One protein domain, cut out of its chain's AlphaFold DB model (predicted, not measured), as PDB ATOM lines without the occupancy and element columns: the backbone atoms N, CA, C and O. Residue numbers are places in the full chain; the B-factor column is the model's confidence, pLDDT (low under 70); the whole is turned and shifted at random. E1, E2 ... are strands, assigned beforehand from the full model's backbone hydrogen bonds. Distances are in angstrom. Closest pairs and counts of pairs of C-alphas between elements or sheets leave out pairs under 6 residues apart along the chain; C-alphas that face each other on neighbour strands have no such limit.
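What this domain is: This is residues 783 to 863 of the 956 residues of the protein "Tetratricopeptide repeat protein" of Candidatus Latescibacteria bacterium (UniProt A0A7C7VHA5). There is little regular structure: a small antiparallel sheet, E2 - E1 - E4, with long loops beside it and a tip, residues 812 to 817, sticking out. The 81 printed residues include E1 to E4 in chain order and no named helix; the class is all strand, with 18 residues in strands. The whole is loose, radius of gyration of the C-alphas 15.0 A, and spans 50 by 28 by 17 A.

Where its parts are: E1, residues 788 to 792, starts at C-alpha (19.547, -5.565, -3.518) and measures 13.9 A from first to last C-alpha; E2, 797 to 802, 14.4 A; E3, 812 to 814, 5.5 A; E4, 843 to 846, 9.9 A, ending at (21.934, -1.476, -5.603).

How they stand to each other: E1 and E2 form a hairpin, antiparallel at 149 degrees; N 798 and O 791, 2.9 A, are within hydrogen-bond range. E4 is antiparallel to E1 at 154 degrees; N 790 and O 844, 2.8 A, are within hydrogen-bond range. C-alphas 791 and 843 face each other at 4.5 A. E3 pairs with no named strand.

The domain as a whole: The farthest C-alphas, Pro 815 and Asp 838, are 51.1 A apart. The printed part has no cut; the link E3 to E4 is long. Eighteen residues have pLDDT under 70, among them 804 to 810.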
ATOM      1  N   LEU A 783      25.381 -10.834 -10.010       49.25
ATOM      2  CA  LEU A 783      25.215 -11.518  -8.708       49.25
ATOM      3  C   LEU A 783      23.735 -11.743  -8.353       49.25
ATOM      4  O   LEU A 783      23.438 -12.657  -7.588       49.25
ATOM      5  N   ALA A 784      22.817 -10.922  -8.875       58.38
ATOM      6  CA  ALA A 784      21.372 -11.082  -8.707       58.38
ATOM      7  C   ALA A 784      20.588 -10.413  -9.846       58.38
ATOM      8  O   ALA A 784      20.985  -9.362 -10.348       58.38
ATOM      9  N   SER A 785      19.434 -10.986 -10.208       64.12
ATOM     10  CA  SER A 785      18.496 -10.368 -11.155       64.12
ATOM     11  C   SER A 785      17.605  -9.290 -10.535       64.12
ATOM     12  O   SER A 785      16.912  -8.575 -11.249       64.12
ATOM     13  N   CYS A 786      17.566  -9.218  -9.205       74.62
ATOM     14  CA  CYS A 786      16.729  -8.301  -8.444       74.62
ATOM     15  C   CYS A 786      17.586  -7.202  -7.799       74.62
ATOM     16  O   CYS A 786      18.713  -7.479  -7.374       74.62
ATOM     17  N   PRO A 787      17.052  -5.978  -7.627       79.25
ATOM     18  CA  PRO A 787      17.733  -4.957  -6.848       79.25
ATOM     19  C   PRO A 787      17.965  -5.429  -5.410       79.25
ATOM     20  O   PRO A 787      17.088  -6.035  -4.797       79.25
ATOM     21  N   THR A 788      19.121  -5.099  -4.845       85.50
ATOM     22  CA  THR A 788      19.547  -5.565  -3.518       85.50
ATOM     23  C   THR A 788      19.638  -4.407  -2.527       85.50
ATOM     24  O   THR A 788      20.017  -3.284  -2.879       85.50
ATOM     25  N   VAL A 789      19.280  -4.655  -1.265       87.88
ATOM     26  CA  VAL A 789      19.269  -3.636  -0.205       87.88
ATOM     27  C   VAL A 789      20.283  -3.971   0.883       87.88
ATOM     28  O   VAL A 789      20.318  -5.083   1.401       87.88
ATOM     29  N   TYR A 790      21.079  -2.979   1.284       89.62
ATOM     30  CA  TYR A 790      22.044  -3.068   2.382       89.62
ATOM     31  C   TYR A 790      21.793  -1.968   3.413       89.62
ATOM     32  O   TYR A 790      21.373  -0.862   3.075       89.62
ATOM     33  N   SER A 791      22.109  -2.225   4.680       92.50
ATOM     34  CA  SER A 791      21.992  -1.234   5.759       92.50
ATOM     35  C   SER A 791      23.249  -1.165   6.618       92.50
ATOM     36  O   SER A 791      23.990  -2.142   6.749       92.50
ATOM     37  N   TRP A 792      23.527   0.027   7.154       88.69
ATOM     38  CA  TRP A 792      24.686   0.268   8.011       88.69
ATOM     39  C   TRP A 792      24.463  -0.278   9.424       88.69
ATOM     40  O   TRP A 792      23.667   0.275  10.187       88.69
ATOM     41  N   ASN A 793      25.235  -1.291   9.817       90.06
ATOM     42  CA  ASN A 793      25.104  -1.948  11.124       90.06
ATOM     43  C   ASN A 793      25.914  -1.282  12.255       90.06
ATOM     44  O   ASN A 793      25.917  -1.766  13.386       90.06
ATOM     45  N   GLY A 794      26.624  -0.186  11.969       88.50
ATOM     46  CA  GLY A 794      27.523   0.485  12.915       88.50
ATOM     47  C   GLY A 794      29.004   0.387  12.545       88.50
ATOM     48  O   GLY A 794      29.775   1.253  12.958       88.50
ATOM     49  N   SER A 795      29.390  -0.611  11.749       81.69
ATOM     50  CA  SER A 795      30.763  -0.803  11.263       81.69
ATOM     51  C   SER A 795      30.865  -0.978   9.751       81.69
ATOM     52  O   SER A 795      31.861  -0.554   9.169       81.69
ATOM     53  N   GLU A 796      29.861  -1.578   9.116       78.75
ATOM     54  CA  GLU A 796      29.843  -1.853   7.680       78.75
ATOM     55  C   GLU A 796      28.411  -1.897   7.132       78.75
ATOM     56  O   GLU A 796      27.430  -1.871   7.884       78.75
ATOM     57  N   PHE A 797      28.290  -1.943   5.806       82.38
ATOM     58  CA  PHE A 797      27.022  -2.235   5.151       82.38
ATOM     59  C   PHE A 797      26.796  -3.744   5.127       82.38
ATOM     60  O   PHE A 797      27.637  -4.494   4.648       82.38
ATOM     61  N   THR A 798      25.644  -4.179   5.629       84.31
ATOM     62  CA  THR A 798      25.241  -5.590   5.646       84.31
ATOM     63  C   THR A 798      24.009  -5.798   4.785       84.31
ATOM     64  O   THR A 798      23.116  -4.947   4.777       84.31
ATOM     65  N   PHE A 799      23.975  -6.915   4.058       85.00
ATOM     66  CA  PHE A 799      22.843  -7.287   3.214       85.00
ATOM     67  C   PHE A 799      21.572  -7.437   4.053       85.00
ATOM     68  O   PHE A 799      21.580  -8.114   5.086       85.00
ATOM     69  N   VAL A 800      20.493  -6.807   3.595       86.69
ATOM     70  CA  VAL A 800      19.157  -6.882   4.187       86.69
ATOM     71  C   VAL A 800      18.340  -7.933   3.448       86.69
ATOM     72  O   VAL A 800      18.000  -8.948   4.046       86.69
ATOM     73  N   SER A 801      18.034  -7.674   2.177       82.56
ATOM     74  CA  SER A 801      17.179  -8.500   1.324       82.56
ATOM     75  C   SER A 801      17.300  -8.041  -0.128       82.56
ATOM     76  O   SER A 801      17.659  -6.885  -0.387       82.56
ATOM     77  N   ASP A 802      16.914  -8.916  -1.050       80.75
ATOM     78  CA  ASP A 802      16.580  -8.546  -2.423       80.75
ATOM     79  C   ASP A 802      15.167  -7.957  -2.483       80.75
ATOM     80  O   ASP A 802      14.332  -8.198  -1.605       80.75
ATOM     81  N   ILE A 803      14.896  -7.178  -3.526       79.12
ATOM     82  CA  ILE A 803      13.563  -6.694  -3.875       79.12
ATOM     83  C   ILE A 803      13.018  -7.604  -4.961       79.12
ATOM     84  O   ILE A 803      13.407  -7.513  -6.123       79.12
ATOM     85  N   LEU A 804      12.097  -8.477  -4.562       68.12
ATOM     86  CA  LEU A 804      11.571  -9.556  -5.396       68.12
ATOM     87  C   LEU A 804      10.824  -9.052  -6.638       68.12
ATOM     88  O   LEU A 804      10.642  -9.801  -7.594       68.12
ATOM     89  N   GLY A 805      10.425  -7.778  -6.666       61.59
ATOM     90  CA  GLY A 805      10.022  -7.137  -7.908       61.59
ATOM     91  C   GLY A 805       8.613  -7.518  -8.352       61.59
ATOM     92  O   GLY A 805       8.367  -7.697  -9.545       61.59
ATOM     93  N   ASN A 806       7.634  -7.502  -7.440       61.97
ATOM     94  CA  ASN A 806       6.215  -7.490  -7.841       61.97
ATOM     95  C   ASN A 806       5.849  -6.239  -8.701       61.97
ATOM     96  O   ASN A 806       4.745  -6.132  -9.242       61.97
ATOM     97  N   ALA A 807       6.800  -5.309  -8.875       58.66
ATOM     98  CA  ALA A 807       6.676  -3.998  -9.500       58.66
ATOM     99  C   ALA A 807       7.303  -3.855 -10.905       58.66
ATOM    100  O   ALA A 807       7.455  -2.717 -11.354       58.66
ATOM    101  N   VAL A 808       7.698  -4.927 -11.617       63.69
ATOM    102  CA  VAL A 808       8.294  -4.770 -12.968       63.69
ATOM    103  C   VAL A 808       7.283  -4.092 -13.895       63.69
ATOM    104  O   VAL A 808       6.304  -4.701 -14.315       63.69
ATOM    105  N   VAL A 809       7.490  -2.809 -14.198       66.44
ATOM    106  CA  VAL A 809       6.527  -1.998 -14.949       66.44
ATOM    107  C   VAL A 809       6.515  -2.427 -16.414       66.44
ATOM    108  O   VAL A 809       7.473  -2.193 -17.146       66.44
ATOM    109  N   GLY A 810       5.389  -2.980 -16.871       65.56
ATOM    110  CA  GLY A 810       5.179  -3.268 -18.290       65.56
ATOM    111  C   GLY A 810       5.829  -4.567 -18.763       65.56
ATOM    112  O   GLY A 810       6.141  -4.689 -19.948       65.56
ATOM    113  N   TYR A 811       6.002  -5.542 -17.868       71.44
ATOM    114  CA  TYR A 811       6.455  -6.881 -18.238       71.44
ATOM    115  C   TYR A 811       5.443  -7.552 -19.180       71.44
ATOM    116  O   TYR A 811       4.250  -7.607 -18.872       71.44
ATOM    117  N   LEU A 812       5.886  -8.049 -20.339       63.59
ATOM    118  CA  LEU A 812       5.015  -8.707 -21.316       63.59
ATOM    119  C   LEU A 812       4.719 -10.145 -20.866       63.59
ATOM    120  O   LEU A 812       5.582 -11.010 -20.910       63.59
ATOM    121  N   LEU A 813       3.473 -10.417 -20.489       69.62
ATOM    122  CA  LEU A 813       3.013 -11.751 -20.084       69.62
ATOM    123  C   LEU A 813       2.599 -12.624 -21.277       69.62
ATOM    124  O   LEU A 813       2.420 -13.833 -21.160       69.62
ATOM    125  N   GLY A 814       2.368 -11.990 -22.422       72.31
ATOM    126  CA  GLY A 814       1.970 -12.621 -23.671       72.31
ATOM    127  C   GLY A 814       1.587 -11.562 -24.703       72.31
ATOM    128  O   GLY A 814       1.538 -10.378 -24.372       72.31
ATOM    129  N   PRO A 815       1.286 -11.943 -25.953       69.69
ATOM    130  CA  PRO A 815       0.989 -10.989 -27.019       69.69
ATOM    131  C   PRO A 815      -0.100  -9.972 -26.625       69.69
ATOM    132  O   PRO A 815      -1.270 -10.318 -26.469       69.69
ATOM    133  N   GLY A 816       0.297  -8.705 -26.457       80.31
ATOM    134  CA  GLY A 816      -0.587  -7.597 -26.068       80.31
ATOM    135  C   GLY A 816      -1.046  -7.589 -24.602       80.31
ATOM    136  O   GLY A 816      -1.892  -6.765 -24.251       80.31
ATOM    137  N   MET A 817      -0.519  -8.475 -23.755       77.44
ATOM    138  CA  MET A 817      -0.811  -8.530 -22.323       77.44
ATOM    139  C   MET A 817       0.423  -8.141 -21.520       77.44
ATOM    140  O   MET A 817       1.475  -8.758 -21.650       77.44
ATOM    141  N   TYR A 818       0.262  -7.151 -20.653       79.38
ATOM    142  CA  TYR A 818       1.318  -6.647 -19.784       79.38
ATOM    143  C   TYR A 818       0.914  -6.855 -18.330       79.38
ATOM    144  O   TYR A 818      -0.284  -6.814 -18.023       79.38
ATOM    145  N   ASN A 819       1.880  -7.095 -17.444       75.81
ATOM    146  CA  ASN A 819       1.566  -7.206 -16.030       75.81
ATOM    147  C   ASN A 819       1.013  -5.862 -15.503       75.81
ATOM    148  O   ASN A 819       1.380  -4.777 -15.969       75.81
ATOM    149  N   PRO A 820       0.069  -5.906 -14.559       76.88
ATOM    150  CA  PRO A 820      -0.182  -4.776 -13.681       76.88
ATOM    151  C   PRO A 820       0.932  -4.731 -12.614       76.88
ATOM    152  O   PRO A 820       1.151  -5.753 -11.968       76.88
ATOM    153  N   PRO A 821       1.629  -3.600 -12.406       75.75
ATOM    154  CA  PRO A 821       2.650  -3.510 -11.362       75.75
ATOM    155  C   PRO A 821       2.011  -3.418  -9.966       75.75
ATOM    156  O   PRO A 821       1.027  -2.689  -9.796       75.75
ATOM    157  N   ASP A 822       2.588  -4.107  -8.977       79.25
ATOM    158  CA  ASP A 822       2.374  -3.845  -7.546       79.25
ATOM    159  C   ASP A 822       3.505  -2.935  -7.039       79.25
ATOM    160  O   ASP A 822       4.643  -3.387  -6.946       79.25
ATOM    161  N   PRO A 823       3.263  -1.634  -6.809       77.44
ATOM    162  CA  PRO A 823       4.338  -0.669  -6.575       77.44
ATOM    163  C   PRO A 823       4.877  -0.654  -5.135       77.44
ATOM    164  O   PRO A 823       5.823   0.089  -4.874       77.44
ATOM    165  N   ASP A 824       4.272  -1.401  -4.208       80.69
ATOM    166  CA  ASP A 824       4.644  -1.389  -2.793       80.69
ATOM    167  C   ASP A 824       5.448  -2.650  -2.425       80.69
ATOM    168  O   ASP A 824       4.978  -3.771  -2.592       80.69
ATOM    169  N   GLU A 825       6.641  -2.463  -1.855       81.88
ATOM    170  CA  GLU A 825       7.487  -3.539  -1.320       81.88
ATOM    171  C   GLU A 825       7.805  -3.247   0.153       81.88
ATOM    172  O   GLU A 825       8.080  -2.101   0.533       81.88
ATOM    173  N   TYR A 826       7.775  -4.279   0.997       85.44
ATOM    174  CA  TYR A 826       8.013  -4.161   2.435       85.44
ATOM    175  C   TYR A 826       9.173  -5.059   2.829       85.44
ATOM    176  O   TYR A 826       9.070  -6.267   2.703       85.44
ATOM    177  N   LEU A 827      10.245  -4.462   3.349       85.75
ATOM    178  CA  LEU A 827      11.451  -5.182   3.750       85.75
ATOM    179  C   LEU A 827      11.650  -5.069   5.260       85.75
ATOM    180  O   LEU A 827      11.608  -3.968   5.825       85.75
ATOM    181  N   LYS A 828      11.914  -6.199   5.922       88.06
ATOM    182  CA  LYS A 828      12.325  -6.203   7.329       88.06
ATOM    183  C   LYS A 828      13.809  -5.838   7.444       88.06
ATOM    184  O   LYS A 828      14.657  -6.497   6.860       88.06
ATOM    185  N   ILE A 829      14.127  -4.837   8.266       89.56
ATOM    186  CA  ILE A 829      15.505  -4.535   8.678       89.56
ATOM    187  C   ILE A 829      15.623  -4.807  10.171       89.56
ATOM    188  O   ILE A 829      14.889  -4.216  10.968       89.56
ATOM    189  N   GLU A 830      16.540  -5.687  10.566       86.00
ATOM    190  CA  GLU A 830      16.732  -5.982  11.982       86.00
ATOM    191  C   GLU A 830      17.354  -4.789  12.717       86.00
ATOM    192  O   GLU A 830      18.189  -4.054  12.185       86.00
ATOM    193  N   GLY A 831      17.001  -4.613  13.993       85.38
ATOM    194  CA  GLY A 831      17.491  -3.478  14.785       85.38
ATOM    195  C   GLY A 831      19.021  -3.421  14.905       85.38
ATOM    196  O   GLY A 831      19.592  -2.339  15.018       85.38
ATOM    197  N   TYR A 832      19.705  -4.568  14.844       86.38
ATOM    198  CA  TYR A 832      21.172  -4.617  14.836       86.38
ATOM    199  C   TYR A 832      21.782  -4.276  13.466       86.38
ATOM    200  O   TYR A 832      22.940  -3.875  13.421       86.38
ATOM    201  N   GLN A 833      21.025  -4.394  12.370       89.69
ATOM    202  CA  GLN A 833      21.475  -4.049  11.016       89.69
ATOM    203  C   GLN A 833      21.329  -2.554  10.710       89.69
ATOM    204  O   GLN A 833      21.974  -2.062   9.794       89.69
ATOM    205  N   LEU A 834      20.530  -1.816  11.493       91.88
ATOM    206  CA  LEU A 834      20.265  -0.395  11.270       91.88
ATOM    207  C   LEU A 834      20.747   0.477  12.436       91.88
ATOM    208  O   LEU A 834      20.013   0.762  13.384       91.88
ATOM    209  N   GLN A 835      21.985   0.956  12.346       92.75
ATOM    210  CA  GLN A 835      22.574   1.903  13.290       92.75
ATOM    211  C   GLN A 835      22.734   3.295  12.660       92.75
ATOM    212  O   GLN A 835      22.890   3.417  11.443       92.75
ATOM    213  N   PRO A 836      22.696   4.378  13.457       90.88
ATOM    214  CA  PRO A 836      22.915   5.716  12.932       90.88
ATOM    215  C   PRO A 836      24.389   5.931  12.552       90.88
ATOM    216  O   PRO A 836      25.291   5.673  13.350       90.88
ATOM    217  N   LYS A 837      24.625   6.485  11.362       81.31
ATOM    218  CA  LYS A 837      25.901   7.021  10.879       81.31
ATOM    219  C   LYS A 837      25.764   8.539  10.767       81.31
ATOM    220  O   LYS A 837      24.887   9.032  10.066       81.31
ATOM    221  N   ASP A 838      26.546   9.281  11.549       81.38
ATOM    222  CA  ASP A 838      26.501  10.755  11.599       81.38
ATOM    223  C   ASP A 838      25.103  11.349  11.868       81.38
ATOM    224  O   ASP A 838      24.738  12.423  11.391       81.38
ATOM    225  N   GLY A 839      24.301  10.644  12.672       86.56
ATOM    226  CA  GLY A 839      22.935  11.051  13.019       86.56
ATOM    227  C   GLY A 839      21.875  10.711  11.967       86.56
ATOM    228  O   GLY A 839      20.721  11.100  12.145       86.56
ATOM    229  N   LEU A 840      22.232   9.975  10.911       84.06
ATOM    230  CA  LEU A 840      21.328   9.492   9.868       84.06
ATOM    231  C   LEU A 840      21.311   7.962   9.830       84.06
ATOM    232  O   LEU A 840      22.320   7.315  10.085       84.06
ATOM    233  N   TYR A 841      20.173   7.373   9.477       88.44
ATOM    234  CA  TYR A 841      20.127   5.968   9.080       88.44
ATOM    235  C   TYR A 841      20.462   5.872   7.593       88.44
ATOM    236  O   TYR A 841      19.836   6.553   6.781       88.44
ATOM    237  N   THR A 842      21.455   5.055   7.244       84.88
ATOM    238  CA  THR A 842      21.928   4.912   5.863       84.88
ATOM    239  C   THR A 842      21.592   3.526   5.332       84.88
ATOM    240  O   THR A 842      21.937   2.515   5.944       84.88
ATOM    241  N   ILE A 843      20.929   3.506   4.179       87.75
ATOM    242  CA  ILE A 843      20.538   2.312   3.432       87.75
ATOM    243  C   ILE A 843      21.092   2.482   2.017       87.75
ATOM    244  O   ILE A 843      21.003   3.574   1.452       87.75
ATOM    245  N   LEU A 844      21.681   1.423   1.469       84.69
ATOM    246  CA  LEU A 844      22.091   1.347   0.073       84.69
ATOM    247  C   LEU A 844      21.096   0.478  -0.684       84.69
ATOM    248  O   LEU A 844      20.704  -0.584  -0.211       84.69
ATOM    249  N   PHE A 845      20.716   0.951  -1.860       83.56
ATOM    250  CA  PHE A 845      19.913   0.234  -2.834       83.56
ATOM    251  C   PHE A 845      20.793   0.076  -4.071       83.56
ATOM    252  O   PHE A 845      21.279   1.082  -4.594       83.56
ATOM    253  N   LEU A 846      21.035  -1.157  -4.499       72.69
ATOM    254  CA  LEU A 846      21.934  -1.476  -5.603       72.69
ATOM    255  C   LEU A 846      21.151  -2.193  -6.697       72.69
ATOM    256  O   LEU A 846      20.499  -3.194  -6.415       72.69
ATOM    257  N   GLU A 847      21.244  -1.692  -7.929       71.50
ATOM    258  CA  GLU A 847      20.742  -2.393  -9.110       71.50
ATOM    259  C   GLU A 847      21.931  -2.972  -9.892       71.50
ATOM    260  O   GLU A 847      22.837  -2.221 -10.256       71.50
ATOM    261  N   GLN A 848      21.946  -4.286 -10.105       60.62
ATOM    262  CA  GLN A 848      23.071  -5.024 -10.673       60.62
ATOM    263  C   GLN A 848      22.938  -5.334 -12.165       60.62
ATOM    264  O   GLN A 848      23.960  -5.434 -12.841       60.62
ATOM    265  N   LEU A 849      21.719  -5.429 -12.699       58.72
ATOM    266  CA  LEU A 849      21.468  -5.682 -14.122       58.72
ATOM    267  C   LEU A 849      21.392  -4.396 -14.964       58.72
ATOM    268  O   LEU A 849      21.120  -4.434 -16.165       58.72
ATOM    269  N   GLY A 850      21.632  -3.234 -14.352       52.03
ATOM    270  CA  GLY A 850      21.518  -1.945 -15.030       52.03
ATOM    271  C   GLY A 850      20.075  -1.568 -15.384       52.03
ATOM    272  O   GLY A 850      19.858  -0.695 -16.229       52.03
ATOM    273  N   GLU A 851      19.087  -2.188 -14.740       62.38
ATOM    274  CA  GLU A 851      17.684  -1.826 -14.843       62.38
ATOM    275  C   GLU A 851      17.420  -0.428 -14.265       62.38
ATOM    276  O   GLU A 851      18.169   0.137 -13.462       62.38
ATOM    277  N   ILE A 852      16.308   0.174 -14.686       65.62
ATOM    278  CA  ILE A 852      15.876   1.464 -14.150       65.62
ATOM    279  C   ILE A 852      14.927   1.200 -12.984       65.62
ATOM    280  O   ILE A 852      13.733   0.977 -13.184       65.62
ATOM    281  N   ALA A 853      15.449   1.296 -11.763       71.38
ATOM    282  CA  ALA A 853      14.627   1.292 -10.561       71.38
ATOM    283  C   ALA A 853      13.919   2.646 -10.376       71.38
ATOM    284  O   ALA A 853      14.555   3.702 -10.275       71.38
ATOM    285  N   PHE A 854      12.588   2.624 -10.302       72.44
ATOM    286  CA  PHE A 854      11.779   3.797  -9.978       72.44
ATOM    287  C   PHE A 854      11.398   3.773  -8.498       72.44
ATOM    288  O   PHE A 854      10.514   3.025  -8.094       72.44
ATOM    289  N   LEU A 855      12.035   4.629  -7.698       76.88
ATOM    290  CA  LEU A 855      11.673   4.838  -6.298       76.88
ATOM    291  C   LEU A 855      10.899   6.155  -6.151       76.88
ATOM    292  O   LEU A 855      11.487   7.233  -6.218       76.88
ATOM    293  N   ASP A 856       9.585   6.070  -5.948       80.88
ATOM    294  CA  ASP A 856       8.737   7.247  -5.688       80.88
ATOM    295  C   ASP A 856       8.774   7.653  -4.204       80.88
ATOM    296  O   ASP A 856       8.888   8.829  -3.851       80.88
ATOM    297  N   GLN A 857       8.722   6.669  -3.303       85.81
ATOM    298  CA  GLN A 857       8.653   6.915  -1.868       85.81
ATOM    299  C   GLN A 857       9.353   5.819  -1.061       85.81
ATOM    300  O   GLN A 857       9.139   4.638  -1.289       85.81
ATOM    301  N   ALA A 858      10.110   6.230  -0.040       86.44
ATOM    302  CA  ALA A 858      10.614   5.351   1.012       86.44
ATOM    303  C   ALA A 858      10.006   5.753   2.364       86.44
ATOM    304  O   ALA A 858       9.927   6.942   2.696       86.44
ATOM    305  N   LYS A 859       9.569   4.770   3.155       88.56
ATOM    306  CA  LYS A 859       9.031   4.966   4.509       88.56
ATOM    307  C   LYS A 859       9.733   4.024   5.477       88.56
ATOM    308  O   LYS A 859       9.940   2.862   5.162       88.56
ATOM    309  N   LEU A 860      10.027   4.519   6.677       88.00
ATOM    310  CA  LEU A 860      10.483   3.691   7.788       88.00
ATOM    311  C   LEU A 860       9.319   3.475   8.758       88.00
ATOM    312  O   LEU A 860       8.837   4.431   9.372       88.00
ATOM    313  N   LEU A 861       8.872   2.228   8.894       90.31
ATOM    314  CA  LEU A 861       7.891   1.822   9.898       90.31
ATOM    315  C   LEU A 861       8.629   1.241  11.106       90.31
ATOM    316  O   LEU A 861       9.290   0.214  10.999       90.31
ATOM    317  N   VAL A 862       8.512   1.896  12.261       89.75
ATOM    318  CA  VAL A 862       9.117   1.420  13.513       89.75
ATOM    319  C   VAL A 862       8.054   0.693  14.326       89.75
ATOM    320  O   VAL A 862       7.048   1.296  14.705       89.75
ATOM    321  N   ILE A 863       8.281  -0.590  14.600       89.44
ATOM    322  CA  ILE A 863       7.373  -1.436  15.375       89.44
ATOM    323  C   ILE A 863       8.032  -1.738  16.720       89.44
ATOM    324  O   ILE A 863       9.076  -2.377  16.775       89.44
TER     325      ILE A 863